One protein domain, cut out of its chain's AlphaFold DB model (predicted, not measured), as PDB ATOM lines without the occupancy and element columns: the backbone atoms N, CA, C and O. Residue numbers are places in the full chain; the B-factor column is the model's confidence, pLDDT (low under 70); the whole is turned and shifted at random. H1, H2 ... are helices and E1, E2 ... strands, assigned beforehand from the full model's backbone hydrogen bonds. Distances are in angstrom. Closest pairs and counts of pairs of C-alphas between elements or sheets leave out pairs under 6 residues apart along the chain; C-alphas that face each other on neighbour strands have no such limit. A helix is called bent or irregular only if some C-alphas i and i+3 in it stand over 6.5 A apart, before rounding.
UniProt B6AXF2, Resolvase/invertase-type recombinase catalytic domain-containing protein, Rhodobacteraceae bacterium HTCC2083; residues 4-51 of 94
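What this domain is: This is residues 4 to 51 of the 94 residues of the protein "Resolvase/invertase-type recombinase catalytic domain-containing protein" of Rhodobacteraceae bacterium HTCC2083 (UniProt B6AXF2). A small hairpin of two short strands, E1 and E2, forms a head at the first end of one long helix, H1, which makes the length of the domain. The hairpin is near H1 at residues 17 to 22, while residues 24 to 51, of which 24 to 49 belong to H1, stick out free of any other part. The printed part has 48 residues, with two named strands and one named helix in the order E1, E2, H1; the sheet has the order E1 - E2 and is antiparallel, and the class is mostly helix. The whole is extended, with a radius of gyration of the C-alphas of 17.5 A, and its C-alphas span 53 by 20 by 8 A, the outline of a rod.

How they stand to each other: E1, residues 4 to 6, and E2, residues 9 to 12, are antiparallel neighbours and form a hairpin, with 146 degrees between their N-to-C directions. The C-alphas of Ser 5 and Thr 10 face each other at 5.0 A. Across the pair, N 6 and O 9 are within hydrogen-bond range at 3.0 A, and N 11 and O 4 at 3.2 A. H1, residues 16 to 49, follows E2, and 2 pairs of their C-alphas are within 8 A. The closest C-alphas of E2 and H1 are those of Asp 12 and Gly 18, 5.3 A apart, although the two centres are 24.3 A apart. Within 10 A, H1 has 10 pairs of C-alphas with E2 and 2 with E1, made by its residues 17 to 22. E1 and H1 are apart, with no C-alpha of the one within 8 A of the other. In H1 every O i to N i+4 pair is within hydrogen-bond range.

Where its parts are: E1 runs from Leu 4, whose C-alpha is at (72.652, -33.219, 24.957), to Leu 6, 6.2 A from first to last C-alpha. E2 runs from Glu 9 to Asp 12, 9.7 A from first to last C-alpha. H1 runs from Ala 16, with its C-alpha at (69.572, -40.397, 37.667), to Ala 49, with its C-alpha at (89.829, 5.396, 38.779); these two C-alphas are 50.1 A apart. H1 is not bent.

The domain as a whole: The two C-alphas farthest apart are those of Thr 15 and Gly 51, at 53.6 A, and the first and last printed C-alphas, of Leu 4 and Gly 51, are 45.7 A apart. The printed part, residues 4 to 51 of a full chain of 94 residues, has no cut. Both links are tight, with 2 residues between E1 and E2 and 3 between E2 and H1. The mean pLDDT of the printed part is 88.1; residues 4 to 9 are under 70, and the mean is 62 for E1, 75 for E2 and 93 for H1.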
ATOM      1  N   LEU A   4      71.475 -34.068  25.105       62.62
ATOM      2  CA  LEU A   4      72.652 -33.219  24.957       62.62
ATOM      3  C   LEU A   4      73.806 -34.083  24.441       62.62
ATOM      4  O   LEU A   4      74.070 -35.156  24.983       62.62
ATOM      5  N   SER A   5      74.467 -33.616  23.379       59.38
ATOM      6  CA  SER A   5      75.710 -34.209  22.877       59.38
ATOM      7  C   SER A   5      76.881 -33.569  23.607       59.38
ATOM      8  O   SER A   5      77.085 -32.356  23.507       59.38
ATOM      9  N   LEU A   6      77.636 -34.378  24.345       63.25
ATOM     10  CA  LEU A   6      78.840 -33.943  25.036       63.25
ATOM     11  C   LEU A   6      80.037 -34.684  24.447       63.25
ATOM     12  O   LEU A   6      80.273 -35.843  24.760       63.25
ATOM     13  N   GLY A   7      80.773 -34.028  23.548       64.19
ATOM     14  CA  GLY A   7      82.035 -34.567  23.037       64.19
ATOM     15  C   GLY A   7      81.935 -35.962  22.408       64.19
ATOM     16  O   GLY A   7      82.880 -36.725  22.546       64.19
ATOM     17  N   SER A   8      80.824 -36.261  21.713       59.84
ATOM     18  CA  SER A   8      80.444 -37.539  21.065       59.84
ATOM     19  C   SER A   8      79.641 -38.555  21.895       59.84
ATOM     20  O   SER A   8      79.157 -39.527  21.320       59.84
ATOM     21  N   GLU A   9      79.371 -38.292  23.178       67.25
ATOM     22  CA  GLU A   9      78.460 -39.116  23.986       67.25
ATOM     23  C   GLU A   9      77.063 -38.485  24.096       67.25
ATOM     24  O   GLU A   9      76.904 -37.281  24.324       67.25
ATOM     25  N   THR A  10      76.027 -39.308  23.920       74.25
ATOM     26  CA  THR A  10      74.627 -38.917  24.103       74.25
ATOM     27  C   THR A  10      74.223 -39.124  25.561       74.25
ATOM     28  O   THR A  10      74.186 -40.248  26.058       74.25
ATOM     29  N   VAL A  11      73.891 -38.038  26.265       77.81
ATOM     30  CA  VAL A  11      73.456 -38.115  27.670       77.81
ATOM     31  C   VAL A  11      71.931 -38.082  27.749       77.81
ATOM     32  O   VAL A  11      71.302 -37.099  27.355       77.81
ATOM     33  N   ASP A  12      71.327 -39.143  28.294       80.38
ATOM     34  CA  ASP A  12      69.898 -39.167  28.623       80.38
ATOM     35  C   ASP A  12      69.638 -38.493  29.978       80.38
ATOM     36  O   ASP A  12      69.847 -39.075  31.048       80.38
ATOM     37  N   THR A  13      69.121 -37.266  29.927       82.00
ATOM     38  CA  THR A  13      68.827 -36.430  31.099       82.00
ATOM     39  C   THR A  13      67.608 -36.886  31.910       82.00
ATOM     40  O   THR A  13      67.231 -36.217  32.874       82.00
ATOM     41  N   THR A  14      66.946 -37.984  31.538       85.81
ATOM     42  CA  THR A  14      65.838 -38.557  32.319       85.81
ATOM     43  C   THR A  14      66.319 -39.548  33.382       85.81
ATOM     44  O   THR A  14      65.654 -39.715  34.408       85.81
ATOM     45  N   THR A  15      67.512 -40.123  33.193       88.62
ATOM     46  CA  THR A  15      68.172 -41.037  34.138       88.62
ATOM     47  C   THR A  15      68.747 -40.292  35.350       88.62
ATOM     48  O   THR A  15      69.040 -39.098  35.281       88.62
ATOM     49  N   ALA A  16      68.945 -40.988  36.478       88.62
ATOM     50  CA  ALA A  16      69.572 -40.397  37.667       88.62
ATOM     51  C   ALA A  16      70.981 -39.844  37.362       88.62
ATOM     52  O   ALA A  16      71.305 -38.725  37.760       88.62
ATOM     53  N   THR A  17      71.773 -40.585  36.582       86.50
ATOM     54  CA  THR A  17      73.116 -40.179  36.143       86.50
ATOM     55  C   THR A  17      73.074 -38.964  35.217       86.50
ATOM     56  O   THR A  17      73.813 -38.006  35.431       86.50
ATOM     57  N   GLY A  18      72.175 -38.939  34.228       86.62
ATOM     58  CA  GLY A  18      72.052 -37.799  33.315       86.62
ATOM     59  C   GLY A  18      71.572 -36.521  34.005       86.62
ATOM     60  O   GLY A  18      72.051 -35.437  33.680       86.62
ATOM     61  N   LYS A  19      70.690 -36.631  35.008       88.88
ATOM     62  CA  LYS A  19      70.298 -35.491  35.857       88.88
ATOM     63  C   LYS A  19      71.470 -34.949  36.669       88.88
ATOM     64  O   LYS A  19      71.611 -33.736  36.777       88.88
ATOM     65  N   LEU A  20      72.314 -35.826  37.220       90.31
ATOM     66  CA  LEU A  20      73.509 -35.409  37.954       90.31
ATOM     67  C   LEU A  20      74.473 -34.636  37.045       90.31
ATOM     68  O   LEU A  20      74.873 -33.529  37.396       90.31
ATOM     69  N   ILE A  21      74.786 -35.181  35.866       88.81
ATOM     70  CA  ILE A  21      75.676 -34.538  34.886       88.81
ATOM     71  C   ILE A  21      75.120 -33.173  34.468       88.81
ATOM     72  O   ILE A  21      75.849 -32.181  34.475       88.81
ATOM     73  N   LEU A  22      73.820 -33.097  34.168       88.94
ATOM     74  CA  LEU A  22      73.158 -31.841  33.821       88.94
ATOM     75  C   LEU A  22      73.277 -30.806  34.948       88.94
ATOM     76  O   LEU A  22      73.660 -29.667  34.695       88.94
ATOM     77  N   ASN A  23      72.992 -31.199  36.190       91.44
ATOM     78  CA  ASN A  23      73.084 -30.299  37.338       91.44
ATOM     79  C   ASN A  23      74.514 -29.795  37.551       91.44
ATOM     80  O   ASN A  23      74.707 -28.605  37.781       91.44
ATOM     81  N   MET A  24      75.515 -30.668  37.416       91.88
ATOM     82  CA  MET A  24      76.919 -30.267  37.511       91.88
ATOM     83  C   MET A  24      77.289 -29.246  36.434       91.88
ATOM     84  O   MET A  24      77.935 -28.249  36.744       91.88
ATOM     85  N   MET A  25      76.839 -29.433  35.189       89.31
ATOM     86  CA  MET A  25      77.071 -28.452  34.121       89.31
ATOM     87  C   MET A  25      76.400 -27.114  34.403       89.31
ATOM     88  O   MET A  25      77.006 -26.070  34.175       89.31
ATOM     89  N   VAL A  26      75.173 -27.130  34.929       92.38
ATOM     90  CA  VAL A  26      74.477 -25.905  35.340       92.38
ATOM     91  C   VAL A  26      75.263 -25.188  36.441       92.38
ATOM     92  O   VAL A  26      75.459 -23.977  36.353       92.38
ATOM     93  N   SER A  27      75.773 -25.920  37.436       95.19
ATOM     94  CA  SER A  27      76.612 -25.350  38.496       95.19
ATOM     95  C   SER A  27      77.918 -24.761  37.958       95.19
ATOM     96  O   SER A  27      78.292 -23.662  38.362       95.19
ATOM     97  N   VAL A  28      78.586 -25.434  37.014       94.94
ATOM     98  CA  VAL A  28      79.801 -24.908  36.365       94.94
ATOM     99  C   VAL A  28      79.489 -23.644  35.564       94.94
ATOM    100  O   VAL A  28      80.177 -22.640  35.720       94.94
ATOM    101  N   ALA A  29      78.416 -23.645  34.772       93.81
ATOM    102  CA  ALA A  29      78.005 -22.473  34.000       93.81
ATOM    103  C   ALA A  29      77.675 -21.270  34.903       93.81
ATOM    104  O   ALA A  29      77.977 -20.121  34.565       93.81
ATOM    105  N   GLN A  30      77.069 -21.520  36.067       95.44
ATOM    106  CA  GLN A  30      76.828 -20.479  37.061       95.44
ATOM    107  C   GLN A  30      78.140 -19.952  37.655       95.44
ATOM    108  O   GLN A  30      78.334 -18.736  37.689       95.44
ATOM    109  N   PHE A  31      79.049 -20.843  38.051       96.00
ATOM    110  CA  PHE A  31      80.364 -20.479  38.573       96.00
ATOM    111  C   PHE A  31      81.155 -19.609  37.582       96.00
ATOM    112  O   PHE A  31      81.645 -18.539  37.942       96.00
ATOM    113  N   GLU A  32      81.217 -19.998  36.306       95.88
ATOM    114  CA  GLU A  32      81.894 -19.210  35.270       95.88
ATOM    115  C   GLU A  32      81.271 -17.817  35.107       95.88
ATOM    116  O   GLU A  32      81.983 -16.819  34.959       95.88
ATOM    117  N   ARG A  33      79.938 -17.719  35.173       95.69
ATOM    118  CA  ARG A  33      79.224 -16.439  35.099       95.69
ATOM    119  C   ARG A  33      79.551 -15.528  36.278       95.69
ATOM    120  O   ARG A  33      79.675 -14.317  36.081       95.69
ATOM    121  N   GLU A  34      79.653 -16.080  37.478       96.75
ATOM    122  CA  GLU A  34      80.029 -15.337  38.682       96.75
ATOM    123  C   GLU A  34      81.476 -14.839  38.575       96.75
ATOM    124  O   GLU A  34      81.705 -13.631  38.663       96.75
ATOM    125  N   MET A  35      82.415 -15.712  38.200       96.88
ATOM    126  CA  MET A  35      83.818 -15.348  37.956       96.88
ATOM    127  C   MET A  35      83.981 -14.249  36.892       96.88
ATOM    128  O   MET A  35      84.791 -13.331  37.041       96.88
ATOM    129  N   MET A  36      83.205 -14.298  35.802       96.44
ATOM    130  CA  MET A  36      83.220 -13.245  34.776       96.44
ATOM    131  C   MET A  36      82.757 -11.892  35.326       96.44
ATOM    132  O   MET A  36      83.339 -10.858  34.986       96.44
ATOM    133  N   LYS A  37      81.721 -11.880  36.173       97.00
ATOM    134  CA  LYS A  37      81.216 -10.650  36.793       97.00
ATOM    135  C   LYS A  37      82.228 -10.046  37.757       97.00
ATOM    136  O   LYS A  37      82.397  -8.830  37.743       97.00
ATOM    137  N   GLU A  38      82.915 -10.859  38.552       96.31
ATOM    138  CA  GLU A  38      83.957 -10.375  39.466       96.31
ATOM    139  C   GLU A  38      85.060  -9.633  38.702       96.31
ATOM    140  O   GLU A  38      85.335  -8.463  38.979       96.31
ATOM    141  N   ARG A  39      85.585 -10.252  37.638       96.06
ATOM    142  CA  ARG A  39      86.585  -9.620  36.758       96.06
ATOM    143  C   ARG A  39      86.059  -8.352  36.088       96.06
ATOM    144  O   ARG A  39      86.791  -7.375  35.928       96.06
ATOM    145  N   GLN A  40      84.785  -8.340  35.690       96.44
ATOM    146  CA  GLN A  40      84.154  -7.149  35.127       96.44
ATOM    147  C   GLN A  40      84.122  -6.003  36.146       96.44
ATOM    148  O   GLN A  40      84.448  -4.870  35.791       96.44
ATOM    149  N   VAL A  41      83.766  -6.278  37.402       96.12
ATOM    150  CA  VAL A  41      83.729  -5.276  38.477       96.12
ATOM    151  C   VAL A  41      85.116  -4.687  38.725       96.12
ATOM    152  O   VAL A  41      85.243  -3.467  38.837       96.12
ATOM    153  N   GLU A  42      86.163  -5.510  38.758       95.75
ATOM    154  CA  GLU A  42      87.550  -5.035  38.866       95.75
ATOM    155  C   GLU A  42      87.937  -4.126  37.693       95.75
ATOM    156  O   GLU A  42      88.484  -3.037  37.890       95.75
ATOM    157  N   GLY A  43      87.584  -4.528  36.470       95.44
ATOM    158  CA  GLY A  43      87.804  -3.728  35.268       95.44
ATOM    159  C   GLY A  43      87.079  -2.379  35.308       95.44
ATOM    160  O   GLY A  43      87.681  -1.353  34.981       95.44
ATOM    161  N   ILE A  44      85.818  -2.363  35.754       94.88
ATOM    162  CA  ILE A  44      85.023  -1.140  35.931       94.88
ATOM    163  C   ILE A  44      85.679  -0.231  36.973       94.88
ATOM    164  O   ILE A  44      85.867   0.950  36.691       94.88
ATOM    165  N   LYS A  45      86.076  -0.760  38.140       94.50
ATOM    166  CA  LYS A  45      86.747   0.017  39.198       94.50
ATOM    167  C   LYS A  45      88.023   0.682  38.685       94.50
ATOM    168  O   LYS A  45      88.226   1.873  38.915       94.50
ATOM    169  N   ARG A  46      88.848  -0.047  37.927       94.50
ATOM    170  CA  ARG A  46      90.055   0.511  37.300       94.50
ATOM    171  C   ARG A  46      89.717   1.620  36.299       94.50
ATOM    172  O   ARG A  46      90.284   2.704  36.371       94.50
ATOM    173  N   ALA A  47      88.756   1.391  35.405       93.88
ATOM    174  CA  ALA A  47      88.336   2.397  34.428       93.88
ATOM    175  C   ALA A  47      87.674   3.635  35.072       93.88
ATOM    176  O   ALA A  47      87.793   4.739  34.538       93.88
ATOM    177  N   GLN A  48      86.998   3.475  36.214       92.00
ATOM    178  CA  GLN A  48      86.494   4.584  37.030       92.00
ATOM    179  C   GLN A  48      87.636   5.390  37.653       92.00
ATOM    180  O   GLN A  48      87.614   6.613  37.549       92.00
ATOM    181  N   ALA A  49      88.647   4.729  38.228       92.69
ATOM    182  CA  ALA A  49      89.829   5.396  38.779       92.69
ATOM    183  C   ALA A  49      90.611   6.179  37.705       92.69
ATOM    184  O   ALA A  49      91.115   7.265  37.968       92.69
ATOM    185  N   GLU A  50      90.643   5.670  36.472       94.94
ATOM    186  CA  GLU A  50      91.218   6.347  35.300       94.94
ATOM    187  C   GLU A  50      90.304   7.441  34.702       94.94
ATOM    188  O   GLU A  50      90.663   8.076  33.712       94.94
ATOM    189  N   GLY A  51      89.098   7.652  35.241       90.75
ATOM    190  CA  GLY A  51      88.167   8.685  34.769       90.75
ATOM    191  C   GLY A  51      87.578   8.437  33.373       90.75
ATOM    192  O   GLY A  51      87.123   9.374  32.712       90.75
TER     193      GLY A  51